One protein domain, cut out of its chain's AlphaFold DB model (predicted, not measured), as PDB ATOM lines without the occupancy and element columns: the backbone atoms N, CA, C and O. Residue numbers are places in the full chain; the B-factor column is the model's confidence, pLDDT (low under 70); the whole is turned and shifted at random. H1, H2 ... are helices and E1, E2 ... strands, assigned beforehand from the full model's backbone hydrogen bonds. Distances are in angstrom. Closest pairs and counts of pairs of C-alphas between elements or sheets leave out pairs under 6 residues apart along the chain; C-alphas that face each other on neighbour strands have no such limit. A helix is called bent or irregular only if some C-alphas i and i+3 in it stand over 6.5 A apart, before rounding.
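AT A GLANCE: This is residues 214 to 332 of the 404 residues of an uncharacterized protein of Digitaria exilis (UniProt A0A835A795). A compact group of mostly crossed helices has the kinked helix H5 at its core, with H1, H3 and H4 packed on it; a tiny two-strand ladder, E1 and E2, sits toward one end of the long axis, near H1 and H3. Toward the other end the short helix H2 touches no helix, joined to the two strands by two long loop stretches, residues 244 to 255 and 262 to 282. The printed part has 119 residues, with five named helices and two named strands in the order H1 E1 H2 E2 H3 H4 H5; the sheet, E1 - E2, is antiparallel and the class is mostly helix. The whole is compact, with a radius of gyration of the C-alphas of 13.7 A and spans of 41 by 30 by 26 A.

HOW THE PARTS SIT: E1, residues 241 to 243, and E2, residues 283 to 285, are antiparallel neighbours at 161 degrees, with N 242 and O 284 at 2.8 A and N 284 and O 242 at 2.9 A, within hydrogen-bond range. A tight link with 0 residues between joins E2 to H3, residues 286 to 294. H1, residues 220 to 234, touches H3 at a steep tilt of 49 degrees, opposite ways; their closest C-alphas, of Lys 227 and Val 293, are 5.5 A apart. The hub is H5, residues 312 to 328, which has a kink of 66 degrees near residue 322. H3 touches H5 at a steep tilt of 48 degrees, opposite ways, the closest C-alphas being those of Val 292 and Ile 317, 7.0 A. H1 touches H5 with residues 220 to 223 alone, at a steep tilt of 48 degrees, the same way; the closest C-alphas, of Ala 223 and Glu 313, are 5.1 A apart. H4, residues 297 to 305, and H5 form a helical hairpin: they touch, opposite ways, at a shallow tilt of 32 degrees, only just short of steep, with the closest C-alphas, of Phe 302 and Pro 312, 6.3 A apart. H2, residues 256 to 261, is apart from H1, H3, H4 and H5. Every O i to N i+4 pair is within hydrogen-bond range in H1, H3 and H4, against 8 of 13 in H5 and 0 of 2 in H2, where 2 of 3 O i to N i+3 pairs are.

IN THESE COORDINATES: H1 begins at C-alpha 220 (-91.896, -165.829, -137.007) and is 20.9 A long. E1 measures 6.7 A, E2 7.0 A, H2 10.6 A, H3 12.3 A and H4 12.4 A. H5 measures 21.4 A and ends at C-alpha 328 (-72.581, -161.060, -151.477). H5 is irregular, with C-alphas 324 and 327 8.6 A apart; H2 is irregular, but only just, with C-alphas 257 and 260 6.6 A apart.

THE WHOLE: The C-alphas farthest apart, of Ser 238 and Gly 260, lie 41.0 A from each other. The printed part has no cut, and its long links are E1 to H2 and H2 to E2. The mean pLDDT of the printed part is 81.0; residue 214 and residues 245 to 260 are under 70.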
ATOM      1  N   GLU A 214     -91.261-163.681-125.540       67.69
ATOM      2  CA  GLU A 214     -91.428-165.116-125.715       67.69
ATOM      3  C   GLU A 214     -91.356-165.471-127.204       67.69
ATOM      4  O   GLU A 214     -91.965-164.811-128.050       67.69
ATOM      5  N   VAL A 215     -90.564-166.490-127.512       74.12
ATOM      6  CA  VAL A 215     -90.391-167.029-128.856       74.12
ATOM      7  C   VAL A 215     -90.748-168.504-128.828       74.12
ATOM      8  O   VAL A 215     -90.508-169.192-127.837       74.12
ATOM      9  N   SER A 216     -91.329-168.992-129.915       71.81
ATOM     10  CA  SER A 216     -91.624-170.407-130.097       71.81
ATOM     11  C   SER A 216     -90.900-170.932-131.326       71.81
ATOM     12  O   SER A 216     -90.685-170.209-132.301       71.81
ATOM     13  N   TRP A 217     -90.503-172.199-131.265       73.44
ATOM     14  CA  TRP A 217     -89.821-172.860-132.369       73.44
ATOM     15  C   TRP A 217     -90.701-172.913-133.626       73.44
ATOM     16  O   TRP A 217     -91.909-173.149-133.527       73.44
ATOM     17  N   GLY A 218     -90.111-172.668-134.802       74.62
ATOM     18  CA  GLY A 218     -90.829-172.614-136.078       74.62
ATOM     19  C   GLY A 218     -91.787-171.434-136.237       74.62
ATOM     20  O   GLY A 218     -92.617-171.438-137.149       74.62
ATOM     21  N   SER A 219     -91.715-170.441-135.348       80.75
ATOM     22  CA  SER A 219     -92.541-169.239-135.395       80.75
ATOM     23  C   SER A 219     -91.750-168.035-135.881       80.75
ATOM     24  O   SER A 219     -90.584-167.845-135.541       80.75
ATOM     25  N   ILE A 220     -92.437-167.127-136.577       86.75
ATOM     26  CA  ILE A 220     -91.896-165.829-137.007       86.75
ATOM     27  C   ILE A 220     -91.369-164.982-135.836       86.75
ATOM     28  O   ILE A 220     -90.571-164.072-136.037       86.75
ATOM     29  N   MET A 221     -91.784-165.289-134.602       79.94
ATOM     30  CA  MET A 221     -91.294-164.612-133.402       79.94
ATOM     31  C   MET A 221     -89.786-164.800-133.180       79.94
ATOM     32  O   MET A 221     -89.167-163.907-132.599       79.94
ATOM     33  N   LEU A 222     -89.192-165.901-133.663       83.81
ATOM     34  CA  LEU A 222     -87.736-166.082-133.671       83.81
ATOM     35  C   LEU A 222     -87.075-165.054-134.592       83.81
ATOM     36  O   LEU A 222     -86.277-164.256-134.114       83.81
ATOM     37  N   ALA A 223     -87.522-164.942-135.847       85.44
ATOM     38  CA  ALA A 223     -87.048-163.899-136.762       85.44
ATOM     39  C   ALA A 223     -87.276-162.475-136.206       85.44
ATOM     40  O   ALA A 223     -86.461-161.576-136.409       85.44
ATOM     41  N   ASP A 224     -88.361-162.245-135.455       81.94
ATOM     42  CA  ASP A 224     -88.562-160.972-134.755       81.94
ATOM     43  C   ASP A 224     -87.497-160.723-133.673       81.94
ATOM     44  O   ASP A 224     -87.101-159.575-133.459       81.94
ATOM     45  N   ALA A 225     -87.062-161.762-132.955       82.81
ATOM     46  CA  ALA A 225     -85.990-161.660-131.969       82.81
ATOM     47  C   ALA A 225     -84.645-161.380-132.640       82.81
ATOM     48  O   ALA A 225     -83.960-160.446-132.228       82.81
ATOM     49  N   GLU A 226     -84.327-162.089-133.721       85.81
ATOM     50  CA  GLU A 226     -83.124-161.855-134.526       85.81
ATOM     51  C   GLU A 226     -83.056-160.410-135.022       85.81
ATOM     52  O   GLU A 226     -82.057-159.723-134.806       85.81
ATOM     53  N   LYS A 227     -84.149-159.896-135.604       85.81
ATOM     54  CA  LYS A 227     -84.230-158.502-136.058       85.81
ATOM     55  C   LYS A 227     -84.056-157.502-134.917       85.81
ATOM     56  O   LYS A 227     -83.413-156.478-135.122       85.81
ATOM     57  N   ARG A 228     -84.602-157.769-133.721       83.31
ATOM     58  CA  ARG A 228     -84.416-156.897-132.541       83.31
ATOM     59  C   ARG A 228     -82.961-156.870-132.080       83.31
ATOM     60  O   ARG A 228     -82.445-155.790-131.801       83.31
ATOM     61  N   LEU A 229     -82.310-158.033-132.016       83.31
ATOM     62  CA  LEU A 229     -80.894-158.145-131.658       83.31
ATOM     63  C   LEU A 229     -80.022-157.400-132.672       83.31
ATOM     64  O   LEU A 229     -79.176-156.594-132.287       83.31
ATOM     65  N   LEU A 230     -80.294-157.601-133.963       84.38
ATOM     66  CA  LEU A 230     -79.582-156.946-135.053       84.38
ATOM     67  C   LEU A 230     -79.769-155.424-135.028       84.38
ATOM     68  O   LEU A 230     -78.793-154.685-135.110       84.38
ATOM     69  N   ALA A 231     -81.004-154.951-134.839       82.69
ATOM     70  CA  ALA A 231     -81.315-153.527-134.734       82.69
ATOM     71  C   ALA A 231     -80.579-152.863-133.565       82.69
ATOM     72  O   ALA A 231     -80.027-151.780-133.729       82.69
ATOM     73  N   ASN A 232     -80.531-153.522-132.403       82.06
ATOM     74  CA  ASN A 232     -79.806-153.000-131.249       82.06
ATOM     75  C   ASN A 232     -78.293-152.961-131.499       82.06
ATOM     76  O   ASN A 232     -77.649-151.959-131.205       82.06
ATOM     77  N   ALA A 233     -77.725-154.024-132.072       80.75
ATOM     78  CA  ALA A 233     -76.302-154.071-132.388       80.75
ATOM     79  C   ALA A 233     -75.905-153.019-133.445       80.75
ATOM     80  O   ALA A 233     -74.793-152.497-133.402       80.75
ATOM     81  N   LEU A 234     -76.810-152.665-134.364       83.19
ATOM     82  CA  LEU A 234     -76.600-151.619-135.370       83.19
ATOM     83  C   LEU A 234     -76.553-150.195-134.792       83.19
ATOM     84  O   LEU A 234     -76.029-149.307-135.472       83.19
ATOM     85  N   LEU A 235     -77.062-149.970-133.572       80.12
ATOM     86  CA  LEU A 235     -76.973-148.667-132.895       80.12
ATOM     87  C   LEU A 235     -75.521-148.260-132.631       80.12
ATOM     88  O   LEU A 235     -75.205-147.073-132.635       80.12
ATOM     89  N   ASP A 236     -74.634-149.239-132.454       77.88
ATOM     90  CA  ASP A 236     -73.201-148.999-132.462       77.88
ATOM     91  C   ASP A 236     -72.693-149.011-133.909       77.88
ATOM     92  O   ASP A 236     -72.784-150.007-134.637       77.88
ATOM     93  N   TRP A 237     -72.172-147.871-134.357       81.69
ATOM     94  CA  TRP A 237     -71.640-147.707-135.707       81.69
ATOM     95  C   TRP A 237     -70.320-148.460-135.918       81.69
ATOM     96  O   TRP A 237     -69.987-148.777-137.061       81.69
ATOM     97  N   SER A 238     -69.590-148.782-134.846       79.50
ATOM     98  CA  SER A 238     -68.341-149.545-134.916       79.50
ATOM     99  C   SER A 238     -68.580-151.023-135.252       79.50
ATOM    100  O   SER A 238     -67.703-151.674-135.819       79.50
ATOM    101  N   ASN A 239     -69.796-151.537-135.034       80.06
ATOM    102  CA  ASN A 239     -70.174-152.892-135.427       80.06
ATOM    103  C   ASN A 239     -70.296-153.014-136.955       80.06
ATOM    104  O   ASN A 239     -71.212-152.463-137.576       80.06
ATOM    105  N   GLN A 240     -69.379-153.771-137.568       83.56
ATOM    106  CA  GLN A 240     -69.311-153.988-139.026       83.56
ATOM    107  C   GLN A 240     -69.717-155.402-139.476       83.56
ATOM    108  O   GLN A 240     -69.937-155.648-140.672       83.56
ATOM    109  N   ARG A 241     -69.777-156.341-138.531       83.19
ATOM    110  CA  ARG A 241     -70.066-157.762-138.731       83.19
ATOM    111  C   ARG A 241     -70.947-158.235-137.581       83.19
ATOM    112  O   ARG A 241     -70.669-157.914-136.429       83.19
ATOM    113  N   PHE A 242     -71.996-158.975-137.898       88.31
ATOM    114  CA  PHE A 242     -72.998-159.445-136.947       88.31
ATOM    115  C   PHE A 242     -73.055-160.954-137.036       88.31
ATOM    116  O   PHE A 242     -73.286-161.485-138.117       88.31
ATOM    117  N   VAL A 243     -72.846-161.638-135.916       83.75
ATOM    118  CA  VAL A 243     -72.922-163.097-135.853       83.75
ATOM    119  C   VAL A 243     -74.050-163.473-134.912       83.75
ATOM    120  O   VAL A 243     -74.063-163.039-133.761       83.75
ATOM    121  N   LEU A 244     -74.978-164.296-135.397       81.81
ATOM    122  CA  LEU A 244     -75.993-164.898-134.549       81.81
ATOM    123  C   LEU A 244     -75.525-166.288-134.105       81.81
ATOM    124  O   LEU A 244     -75.279-167.178-134.922       81.81
ATOM    125  N   VAL A 245     -75.399-166.463-132.791       64.31
ATOM    126  CA  VAL A 245     -75.056-167.733-132.146       64.31
ATOM    127  C   VAL A 245     -76.175-168.142-131.195       64.31
ATOM    128  O   VAL A 245     -76.833-167.289-130.606       64.31
ATOM    129  N   SER A 246     -76.402-169.445-131.029       56.69
ATOM    130  CA  SER A 246     -77.349-169.948-130.029       56.69
ATOM    131  C   SER A 246     -76.827-171.209-129.358       56.69
ATOM    132  O   SER A 246     -76.031-171.962-129.928       56.69
ATOM    133  N   GLU A 247     -77.306-171.445-128.141       43.72
ATOM    134  CA  GLU A 247     -76.868-172.530-127.268       43.72
ATOM    135  C   GLU A 247     -77.137-173.936-127.826       43.72
ATOM    136  O   GLU A 247     -76.499-174.871-127.346       43.72
ATOM    137  N   SER A 248     -78.018-174.107-128.843       45.25
ATOM    138  CA  SER A 248     -78.009-175.211-129.843       45.25
ATOM    139  C   SER A 248     -79.351-175.526-130.566       45.25
ATOM    140  O   SER A 248     -80.198-176.157-129.942       45.25
ATOM    141  N   CYS A 249     -79.514-175.363-131.899       39.06
ATOM    142  CA  CYS A 249     -80.660-175.952-132.675       39.06
ATOM    143  C   CYS A 249     -80.422-176.344-134.167       39.06
ATOM    144  O   CYS A 249     -79.476-175.950-134.790       39.06
ATOM    145  N   SER A 250     -81.154-177.258-134.784       33.31
ATOM    146  CA  SER A 250     -80.794-177.916-136.072       33.31
ATOM    147  C   SER A 250     -80.686-177.052-137.350       33.31
ATOM    148  O   SER A 250     -81.347-176.039-137.441       33.31
ATOM    149  N   TYR A 251     -79.913-177.502-138.355       42.34
ATOM    150  CA  TYR A 251     -79.961-177.033-139.757       42.34
ATOM    151  C   TYR A 251     -79.335-177.980-140.812       42.34
ATOM    152  O   TYR A 251     -78.114-178.046-140.918       42.34
ATOM    153  N   ASN A 252     -80.142-178.635-141.652       38.75
ATOM    154  CA  ASN A 252     -79.656-179.390-142.819       38.75
ATOM    155  C   ASN A 252     -79.810-178.551-144.106       38.75
ATOM    156  O   ASN A 252     -80.943-178.192-144.450       38.75
ATOM    157  N   ILE A 253     -78.698-178.242-144.787       42.44
ATOM    158  CA  ILE A 253     -78.659-177.451-146.033       42.44
ATOM    159  C   ILE A 253     -78.913-178.289-147.297       42.44
ATOM    160  O   ILE A 253     -79.307-177.726-148.312       42.44
ATOM    161  N   ASP A 254     -78.817-179.621-147.213       39.50
ATOM    162  CA  ASP A 254     -78.785-180.515-148.380       39.50
ATOM    163  C   ASP A 254     -79.949-181.514-148.406       39.50
ATOM    164  O   ASP A 254     -79.776-182.709-148.645       39.50
ATOM    165  N   VAL A 255     -81.177-181.041-148.170       45.56
ATOM    166  CA  VAL A 255     -82.370-181.893-148.290       45.56
ATOM    167  C   VAL A 255     -83.368-181.363-149.321       45.56
ATOM    168  O   VAL A 255     -84.012-180.338-149.070       45.56
ATOM    169  N   PRO A 256     -83.637-182.135-150.398       44.41
ATOM    170  CA  PRO A 256     -84.795-181.950-151.283       44.41
ATOM    171  C   PRO A 256     -86.144-181.884-150.537       44.41
ATOM    172  O   PRO A 256     -87.142-181.407-151.069       44.41
ATOM    173  N   GLN A 257     -86.172-182.311-149.270       47.94
ATOM    174  CA  GLN A 257     -87.343-182.358-148.387       47.94
ATOM    175  C   GLN A 257     -87.911-180.972-148.022       47.94
ATOM    176  O   GLN A 257     -89.002-180.891-147.465       47.94
ATOM    177  N   CYS A 258     -87.212-179.872-148.326       51.03
ATOM    178  CA  CYS A 258     -87.693-178.519-148.010       51.03
ATOM    179  C   CYS A 258     -88.523-177.880-149.138       51.03
ATOM    180  O   CYS A 258     -89.159-176.853-148.906       51.03
ATOM    181  N   ALA A 259     -88.582-178.503-150.324       51.41
ATOM    182  CA  ALA A 259     -89.403-178.036-151.446       51.41
ATOM    183  C   ALA A 259     -90.909-177.993-151.109       51.41
ATOM    184  O   ALA A 259     -91.634-177.159-151.648       51.41
ATOM    185  N   GLY A 260     -91.367-178.839-150.176       63.50
ATOM    186  CA  GLY A 260     -92.763-178.896-149.725       63.50
ATOM    187  C   GLY A 260     -93.171-177.840-148.691       63.50
ATOM    188  O   GLY A 260     -94.342-177.780-148.334       63.50
ATOM    189  N   ARG A 261     -92.237-177.016-148.187       81.75
ATOM    190  CA  ARG A 261     -92.533-175.978-147.173       81.75
ATOM    191  C   ARG A 261     -92.980-174.645-147.774       81.75
ATOM    192  O   ARG A 261     -93.523-173.807-147.058       81.75
ATOM    193  N   TYR A 262     -92.734-174.433-149.066       87.88
ATOM    194  CA  TYR A 262     -93.108-173.199-149.746       87.88
ATOM    195  C   TYR A 262     -94.633-173.070-149.845       87.88
ATOM    196  O   TYR A 262     -95.325-174.006-150.246       87.88
ATOM    197  N   ASN A 263     -95.155-171.888-149.521       91.19
ATOM    198  CA  ASN A 263     -96.574-171.583-149.656       91.19
ATOM    199  C   ASN A 263     -96.828-170.809-150.962       91.19
ATOM    200  O   ASN A 263     -96.368-169.671-151.075       91.19
ATOM    201  N   PRO A 264     -97.620-171.336-151.918       92.75
ATOM    202  CA  PRO A 264     -97.917-170.650-153.178       92.75
ATOM    203  C   PRO A 264     -98.530-169.254-153.025       92.75
ATOM    204  O   PRO A 264     -98.365-168.424-153.914       92.75
ATOM    205  N   ARG A 265     -99.179-168.949-151.889       95.06
ATOM    206  CA  ARG A 265     -99.721-167.607-151.593       95.06
ATOM    207  C   ARG A 265     -98.642-166.540-151.381       95.06
ATOM    208  O   ARG A 265     -98.968-165.365-151.266       95.06
ATOM    209  N   MET A 266     -97.373-166.933-151.304       94.56
ATOM    210  CA  MET A 266     -96.247-165.999-151.277       94.56
ATOM    211  C   MET A 266     -95.936-165.430-152.666       94.56
ATOM    212  O   MET A 266     -95.324-164.366-152.761       94.56
ATOM    213  N   ALA A 267     -96.425-166.064-153.736       94.12
ATOM    214  CA  ALA A 267     -96.416-165.482-155.069       94.12
ATOM    215  C   ALA A 267     -97.378-164.274-155.155       94.12
ATOM    216  O   ALA A 267     -98.374-164.217-154.430       94.12
ATOM    217  N   PRO A 268     -97.106-163.284-156.024       95.75
ATOM    218  CA  PRO A 268     -95.938-163.168-156.909       95.75
ATOM    219  C   PRO A 268     -94.698-162.574-156.212       95.75
ATOM    220  O   PRO A 268     -93.695-162.302-156.861       95.75
ATOM    221  N   HIS A 269     -94.771-162.318-154.904       95.94
ATOM    222  CA  HIS A 269     -93.758-161.566-154.164       95.94
ATOM    223  C   HIS A 269     -92.463-162.340-153.920       95.94
ATOM    224  O   HIS A 269     -91.386-161.752-153.955       95.94
ATOM    225  N   VAL A 270     -92.588-163.633-153.644       94.94
ATOM    226  CA  VAL A 270     -91.490-164.592-153.559       94.94
ATOM    227  C   VAL A 270     -91.934-165.797-154.360       94.94
ATOM    228  O   VAL A 270     -92.947-166.399-154.019       94.94
ATOM    229  N   LEU A 271     -91.212-166.120-155.423       92.56
ATOM    230  CA  LEU A 271     -91.465-167.311-156.224       92.56
ATOM    231  C   LEU A 271     -90.807-168.543-155.582       92.56
ATOM    232  O   LEU A 271     -89.875-168.430-154.784       92.56
ATOM    233  N   GLN A 272     -91.284-169.739-155.934       87.44
ATOM    234  CA  GLN A 272     -90.760-170.987-155.366       87.44
ATOM    235  C   GLN A 272     -89.267-171.192-155.678       87.44
ATOM    236  O   GLN A 272     -88.527-171.701-154.844       87.44
ATOM    237  N   ASP A 273     -88.810-170.767-156.854       86.12
ATOM    238  CA  ASP A 273     -87.407-170.823-157.275       86.12
ATOM    239  C   ASP A 273     -86.524-169.782-156.570       86.12
ATOM    240  O   ASP A 273     -85.312-169.971-156.483       86.12
ATOM    241  N   GLN A 274     -87.119-168.715-156.031       88.31
ATOM    242  CA  GLN A 274     -86.463-167.694-155.211       88.31
ATOM    243  C   GLN A 274     -86.422-168.071-153.727       88.31
ATOM    244  O   GLN A 274     -85.601-167.534-152.983       88.31
ATOM    245  N   TRP A 275     -87.286-168.990-153.292       86.50
ATOM    246  CA  TRP A 275     -87.331-169.491-151.924       86.50
ATOM    247  C   TRP A 275     -86.001-170.140-151.542       86.50
ATOM    248  O   TRP A 275     -85.489-171.027-152.236       86.50
ATOM    249  N   ARG A 276     -85.417-169.708-150.425       88.25
ATOM    250  CA  ARG A 276     -84.174-170.275-149.901       88.25
ATOM    251  C   ARG A 276     -84.376-170.800-148.503       88.25
ATOM    252  O   ARG A 276     -85.167-170.277-147.724       88.25
ATOM    253  N   LYS A 277     -83.618-171.845-148.204       84.94
ATOM    254  CA  LYS A 277     -83.379-172.331-146.857       84.94
ATOM    255  C   LYS A 277     -81.964-171.911-146.465       84.94
ATOM    256  O   LYS A 277     -81.054-172.006-147.289       84.94
ATOM    257  N   GLY A 278     -81.782-171.443-145.241       78.50
ATOM    258  CA  GLY A 278     -80.480-171.116-144.677       78.50
ATOM    259  C   GLY A 278     -80.425-171.418-143.186       78.50
ATOM    260  O   GLY A 278     -81.438-171.652-142.536       78.50
ATOM    261  N   SER A 279     -79.206-171.437-142.664       77.19
ATOM    262  CA  SER A 279     -78.939-171.625-141.242       77.19
ATOM    263  C   SER A 279     -79.438-170.423-140.437       77.19
ATOM    264  O   SER A 279     -79.156-169.289-140.823       77.19
ATOM    265  N   GLU A 280     -80.092-170.670-139.297       77.62
ATOM    266  CA  GLU A 280     -80.384-169.641-138.278       77.62
ATOM    267  C   GLU A 280     -79.070-169.002-137.778       77.62
ATOM    268  O   GLU A 280     -78.973-167.807-137.543       77.62
ATOM    269  N   TRP A 281     -77.989-169.785-137.714       81.75
ATOM    270  CA  TRP A 281     -76.640-169.307-137.400       81.75
ATOM    271  C   TRP A 281     -76.001-168.722-138.651       81.75
ATOM    272  O   TRP A 281     -75.561-169.473-139.536       81.75
ATOM    273  N   PHE A 282     -75.928-167.402-138.724       84.12
ATOM    274  CA  PHE A 282     -75.349-166.690-139.855       84.12
ATOM    275  C   PHE A 282     -74.406-165.575-139.407       84.12
ATOM    276  O   PHE A 282     -74.386-165.157-138.248       84.12
ATOM    277  N   GLU A 283     -73.634-165.088-140.374       86.81
ATOM    278  CA  GLU A 283     -72.898-163.836-140.277       86.81
ATOM    279  C   GLU A 283     -73.427-162.860-141.333       86.81
ATOM    280  O   GLU A 283     -73.724-163.264-142.458       86.81
ATOM    281  N   LEU A 284     -73.569-161.587-140.960       86.31
ATOM    282  CA  LEU A 284     -73.910-160.499-141.871       86.31
ATOM    283  C   LEU A 284     -72.955-159.324-141.714       86.31
ATOM    284  O   LEU A 284     -72.712-158.826-140.617       86.31
ATOM    285  N   SER A 285     -72.523-158.783-142.849       86.00
ATOM    286  CA  SER A 285     -71.962-157.437-142.909       86.00
ATOM    287  C   SER A 285     -73.025-156.370-142.614       86.00
ATOM    288  O   SER A 285     -74.218-156.607-142.815       86.00
ATOM    289  N   ARG A 286     -72.588-155.176-142.202       88.62
ATOM    290  CA  ARG A 286     -73.471-154.074-141.791       88.62
ATOM    291  C   ARG A 286     -74.553-153.684-142.797       88.62
ATOM    292  O   ARG A 286     -75.706-153.604-142.390       88.62
ATOM    293  N   ASP A 287     -74.240-153.473-144.075       87.94
ATOM    294  CA  ASP A 287     -75.267-152.973-145.012       87.94
ATOM    295  C   ASP A 287     -76.440-153.954-145.200       87.94
ATOM    296  O   ASP A 287     -77.580-153.546-144.992       87.94
ATOM    297  N   PRO A 288     -76.218-155.256-145.491       90.31
ATOM    298  CA  PRO A 288     -77.303-156.237-145.520       90.31
ATOM    299  C   PRO A 288     -78.058-156.352-144.190       90.31
ATOM    300  O   PRO A 288     -79.256-156.619-144.193       90.31
ATOM    301  N   ALA A 289     -77.388-156.145-143.051       90.25
ATOM    302  CA  ALA A 289     -78.046-156.150-141.749       90.25
ATOM    303  C   ALA A 289     -79.032-154.980-141.585       90.25
ATOM    304  O   ALA A 289     -80.141-155.184-141.088       90.25
ATOM    305  N   VAL A 290     -78.659-153.778-142.040       92.19
ATOM    306  CA  VAL A 290     -79.558-152.612-142.074       92.19
ATOM    307  C   VAL A 290     -80.789-152.916-142.927       92.19
ATOM    308  O   VAL A 290     -81.912-152.701-142.472       92.19
ATOM    309  N   ASP A 291     -80.588-153.485-144.117       93.38
ATOM    310  CA  ASP A 291     -81.673-153.827-145.042       93.38
ATOM    311  C   ASP A 291     -82.626-154.888-144.454       93.38
ATOM    312  O   ASP A 291     -83.850-154.743-144.531       93.38
ATOM    313  N   VAL A 292     -82.095-155.918-143.780       92.94
ATOM    314  CA  VAL A 292     -82.900-156.934-143.075       92.94
ATOM    315  C   VAL A 292     -83.735-156.313-141.953       92.94
ATOM    316  O   VAL A 292     -84.913-156.651-141.806       92.94
ATOM    317  N   VAL A 293     -83.165-155.403-141.156       91.38
ATOM    318  CA  VAL A 293     -83.903-154.713-140.084       91.38
ATOM    319  C   VAL A 293     -85.006-153.831-140.664       91.38
ATOM    320  O   VAL A 293     -86.145-153.903-140.193       91.38
ATOM    321  N   ALA A 294     -84.694-153.065-141.710       90.38
ATOM    322  CA  ALA A 294     -85.622-152.152-142.369       90.38
ATOM    323  C   ALA A 294     -86.750-152.865-143.135       90.38
ATOM    324  O   ALA A 294     -87.810-152.275-143.348       90.38
ATOM    325  N   ASP A 295     -86.567-154.127-143.537       93.69
ATOM    326  CA  ASP A 295     -87.581-154.850-144.300       93.69
ATOM    327  C   ASP A 295     -88.891-155.036-143.521       93.69
ATOM    328  O   ASP A 295     -88.952-155.687-142.478       93.69
ATOM    329  N   GLN A 296     -89.980-154.521-144.084       90.38
ATOM    330  CA  GLN A 296     -91.335-154.758-143.587       90.38
ATOM    331  C   GLN A 296     -92.146-155.642-144.537       90.38
ATOM    332  O   GLN A 296     -93.058-156.349-144.104       90.38
ATOM    333  N   ARG A 297     -91.830-155.618-145.839       93.50
ATOM    334  CA  ARG A 297     -92.639-156.257-146.882       93.50
ATOM    335  C   ARG A 297     -92.504-157.771-146.831       93.50
ATOM    336  O   ARG A 297     -93.519-158.464-146.737       93.50
ATOM    337  N   TYR A 298     -91.276-158.281-146.905       95.50
ATOM    338  CA  TYR A 298     -91.046-159.724-146.927       95.50
ATOM    339  C   TYR A 298     -91.281-160.314-145.542       95.50
ATOM    340  O   TYR A 298     -91.936-161.343-145.426       95.50
ATOM    341  N   HIS A 299     -90.895-159.604-144.485       93.50
ATOM    342  CA  HIS A 299     -91.235-159.975-143.116       93.50
ATOM    343  C   HIS A 299     -92.742-160.192-142.911       93.50
ATOM    344  O   HIS A 299     -93.161-161.251-142.443       93.50
ATOM    345  N   ALA A 300     -93.581-159.238-143.333       93.94
ATOM    346  CA  ALA A 300     -95.033-159.363-143.224       93.94
ATOM    347  C   ALA A 300     -95.616-160.458-144.134       93.94
ATOM    348  O   ALA A 300     -96.677-161.005-143.824       93.94
ATOM    349  N   LEU A 301     -94.961-160.767-145.257       96.31
ATOM    350  CA  LEU A 301     -95.334-161.877-146.134       96.31
ATOM    351  C   LEU A 301     -95.064-163.226-145.451       96.31
ATOM    352  O   LEU A 301     -95.961-164.063-145.370       96.31
ATOM    353  N   PHE A 302     -93.860-163.408-144.897       94.94
ATOM    354  CA  PHE A 302     -93.478-164.603-144.140       94.94
ATOM    355  C   PHE A 302     -94.355-164.780-142.900       94.94
ATOM    356  O   PHE A 302     -94.886-165.862-142.685       94.94
ATOM    357  N   ARG A 303     -94.623-163.705-142.148       92.81
ATOM    358  CA  ARG A 303     -95.558-163.735-141.013       92.81
ATOM    359  C   ARG A 303     -96.946-164.255-141.394       92.81
ATOM    360  O   ARG A 303     -97.569-164.954-140.603       92.81
ATOM    361  N   ARG A 304     -97.451-163.885-142.576       94.94
ATOM    362  CA  ARG A 304     -98.804-164.244-143.028       94.94
ATOM    363  C   ARG A 304     -98.901-165.637-143.638       94.94
ATOM    364  O   ARG A 304     -99.956-166.259-143.540       94.94
ATOM    365  N   HIS A 305     -97.851-166.102-144.311       95.06
ATOM    366  CA  HIS A 305     -97.941-167.284-145.173       95.06
ATOM    367  C   HIS A 305     -96.961-168.407-144.821       95.06
ATOM    368  O   HIS A 305     -97.197-169.544-145.227       95.06
ATOM    369  N   CYS A 306     -95.915-168.125-144.043       91.06
ATOM    370  CA  CYS A 306     -94.955-169.113-143.558       91.06
ATOM    371  C   CYS A 306     -95.267-169.482-142.101       91.06
ATOM    372  O   CYS A 306     -94.606-169.044-141.160       91.06
ATOM    373  N   THR A 307     -96.318-170.277-141.915       84.88
ATOM    374  CA  THR A 307     -96.697-170.867-140.622       84.88
ATOM    375  C   THR A 307     -96.128-172.282-140.498       84.88
ATOM    376  O   THR A 307     -95.869-172.900-141.533       84.88
ATOM    377  N   PRO A 308     -95.936-172.836-139.283       80.19
ATOM    378  CA  PRO A 308     -95.505-174.222-139.110       80.19
ATOM    379  C   PRO A 308     -96.260-175.191-140.038       80.19
ATOM    380  O   PRO A 308     -97.477-175.091-140.175       80.19
ATOM    381  N   SER A 309     -95.581-176.112-140.723       79.31
ATOM    382  CA  SER A 309     -94.154-176.482-140.645       79.31
ATOM    383  C   SER A 309     -93.236-175.750-141.651       79.31
ATOM    384  O   SER A 309     -92.301-176.345-142.187       79.31
ATOM    385  N   CYS A 310     -93.486-174.464-141.928       85.12
ATOM    386  CA  CYS A 310     -92.662-173.663-142.840       85.12
ATOM    387  C   CYS A 310     -91.295-173.248-142.260       85.12
ATOM    388  O   CYS A 310     -90.323-173.311-142.999       85.12
ATOM    389  N   TYR A 311     -91.200-172.914-140.961       87.50
ATOM    390  CA  TYR A 311     -89.975-172.455-140.263       87.50
ATOM    391  C   TYR A 311     -89.409-171.121-140.790       87.50
ATOM    392  O   TYR A 311     -88.353-171.090-141.421       87.50
ATOM    393  N   PRO A 312     -90.115-169.994-140.589       89.06
ATOM    394  CA  PRO A 312     -89.708-168.701-141.133       89.06
ATOM    395  C   PRO A 312     -88.307-168.248-140.699       89.06
ATOM    396  O   PRO A 312     -87.656-167.559-141.474       89.06
ATOM    397  N   GLU A 313     -87.816-168.638-139.527       83.75
ATOM    398  CA  GLU A 313     -86.450-168.376-139.057       83.75
ATOM    399  C   GLU A 313     -85.372-168.997-139.966       83.75
ATOM    400  O   GLU A 313     -84.343-168.382-140.225       83.75
ATOM    401  N   GLU A 314     -85.643-170.159-140.573       87.12
ATOM    402  CA  GLU A 314     -84.716-170.823-141.504       87.12
ATOM    403  C   GLU A 314     -84.863-170.329-142.955       87.12
ATOM    404  O   GLU A 314     -84.103-170.736-143.837       87.12
ATOM    405  N   HIS A 315     -85.865-169.496-143.254       89.44
ATOM    406  CA  HIS A 315     -86.254-169.199-144.637       89.44
ATOM    407  C   HIS A 315     -86.366-167.708-144.964       89.44
ATOM    408  O   HIS A 315     -86.033-167.307-146.080       89.44
ATOM    409  N   TYR A 316     -86.788-166.866-144.022       93.00
ATOM    410  CA  TYR A 316     -87.045-165.444-144.250       93.00
ATOM    411  C   TYR A 316     -85.779-164.675-144.630       93.00
ATOM    412  O   TYR A 316     -85.681-164.183-145.758       93.00
ATOM    413  N   ILE A 317     -84.800-164.596-143.724       91.81
ATOM    414  CA  ILE A 317     -83.551-163.859-143.960       91.81
ATOM    415  C   ILE A 317     -82.788-164.441-145.166       91.81
ATOM    416  O   ILE A 317     -82.425-163.665-146.051       91.81
ATOM    417  N   PRO A 318     -82.611-165.772-145.308       91.00
ATOM    418  CA  PRO A 318     -81.949-166.354-146.478       91.00
ATOM    419  C   PRO A 318     -82.630-166.014-147.809       91.00
ATOM    420  O   PRO A 318     -81.951-165.691-148.785       91.00
ATOM    421  N   THR A 319     -83.965-166.049-147.856       91.56
ATOM    422  CA  THR A 319     -84.727-165.694-149.063       91.56
ATOM    423  C   THR A 319     -84.595-164.207-149.373       91.56
ATOM    424  O   THR A 319     -84.316-163.838-150.512       91.56
ATOM    425  N   TYR A 320     -84.726-163.344-148.363       94.25
ATOM    426  CA  TYR A 320     -84.548-161.902-148.523       94.25
ATOM    427  C   TYR A 320     -83.152-161.564-149.065       94.25
ATOM    428  O   TYR A 320     -83.016-160.828-150.044       94.25
ATOM    429  N   LEU A 321     -82.107-162.155-148.484       91.62
ATOM    430  CA  LEU A 321     -80.730-161.955-148.929       91.62
ATOM    431  C   LEU A 321     -80.483-162.525-150.323       91.62
ATOM    432  O   LEU A 321     -79.697-161.956-151.069       91.62
ATOM    433  N   HIS A 322     -81.147-163.608-150.719       88.50
ATOM    434  CA  HIS A 322     -81.041-164.114-152.084       88.50
ATOM    435  C   HIS A 322     -81.664-163.160-153.108       88.50
ATOM    436  O   HIS A 322     -81.062-162.906-154.147       88.50
ATOM    437  N   LEU A 323     -82.825-162.584-152.796       90.62
ATOM    438  CA  LEU A 323     -83.497-161.628-153.678       90.62
ATOM    439  C   LEU A 323     -82.692-160.339-153.878       90.62
ATOM    440  O   LEU A 323     -82.744-159.742-154.949       90.62
ATOM    441  N   TRP A 324     -81.956-159.908-152.852       92.94
ATOM    442  CA  TRP A 324     -81.420-158.547-152.805       92.94
ATOM    443  C   TRP A 324     -79.903-158.435-152.639       92.94
ATOM    444  O   TRP A 324     -79.320-157.409-152.979       92.94
ATOM    445  N   HIS A 325     -79.251-159.486-152.147       88.38
ATOM    446  CA  HIS A 325     -77.823-159.526-151.824       88.38
ATOM    447  C   HIS A 325     -77.148-160.823-152.300       88.38
ATOM    448  O   HIS A 325     -76.093-161.187-151.781       88.38
ATOM    449  N   ALA A 326     -77.713-161.517-153.299       81.44
ATOM    450  CA  ALA A 326     -77.220-162.815-153.775       81.44
ATOM    451  C   ALA A 326     -75.716-162.820-154.099       81.44
ATOM    452  O   ALA A 326     -75.009-163.735-153.692       81.44
ATOM    453  N   ALA A 327     -75.207-161.773-154.757       81.56
ATOM    454  CA  ALA A 327     -73.790-161.664-155.119       81.56
ATOM    455  C   ALA A 327     -72.835-161.548-153.912       81.56
ATOM    456  O   ALA A 327     -71.637-161.783-154.055       81.56
ATOM    457  N   ARG A 328     -73.346-161.174-152.731       78.94
ATOM    458  CA  ARG A 328     -72.581-161.060-151.477       78.94
ATOM    459  C   ARG A 328     -72.716-162.302-150.590       78.94
ATOM    460  O   ARG A 328     -72.100-162.343-149.529       78.94
ATOM    461  N   ASN A 329     -73.525-163.288-150.980       81.88
ATOM    462  CA  ASN A 329     -73.731-164.493-150.189       81.88
ATOM    463  C   ASN A 329     -72.571-165.475-150.402       81.88
ATOM    464  O   ASN A 329     -72.262-165.856-151.529       81.88
ATOM    465  N   ALA A 330     -71.943-165.910-149.309       78.50
ATOM    466  CA  ALA A 330     -70.862-166.890-149.347       78.50
ATOM    467  C   ALA A 330     -71.359-168.342-149.513       78.50
ATOM    468  O   ALA A 330     -70.537-169.253-149.591       78.50
ATOM    469  N   ASN A 331     -72.681-168.565-149.523       75.75
ATOM    470  CA  ASN A 331     -73.343-169.876-149.554       75.75
ATOM    471  C   ASN A 331     -72.829-170.843-148.471       75.75
ATOM    472  O   ASN A 331     -72.832-172.058-148.648       75.75
ATOM    473  N   ARG A 332     -72.375-170.295-147.340       78.06
ATOM    474  CA  ARG A 332     -71.855-171.034-146.186       78.06
ATOM    475  C   ARG A 332     -72.126-170.265-144.898       78.06
ATOM    476  O   ARG A 332     -72.303-169.050-144.925       78.06
TER     477      ARG A 332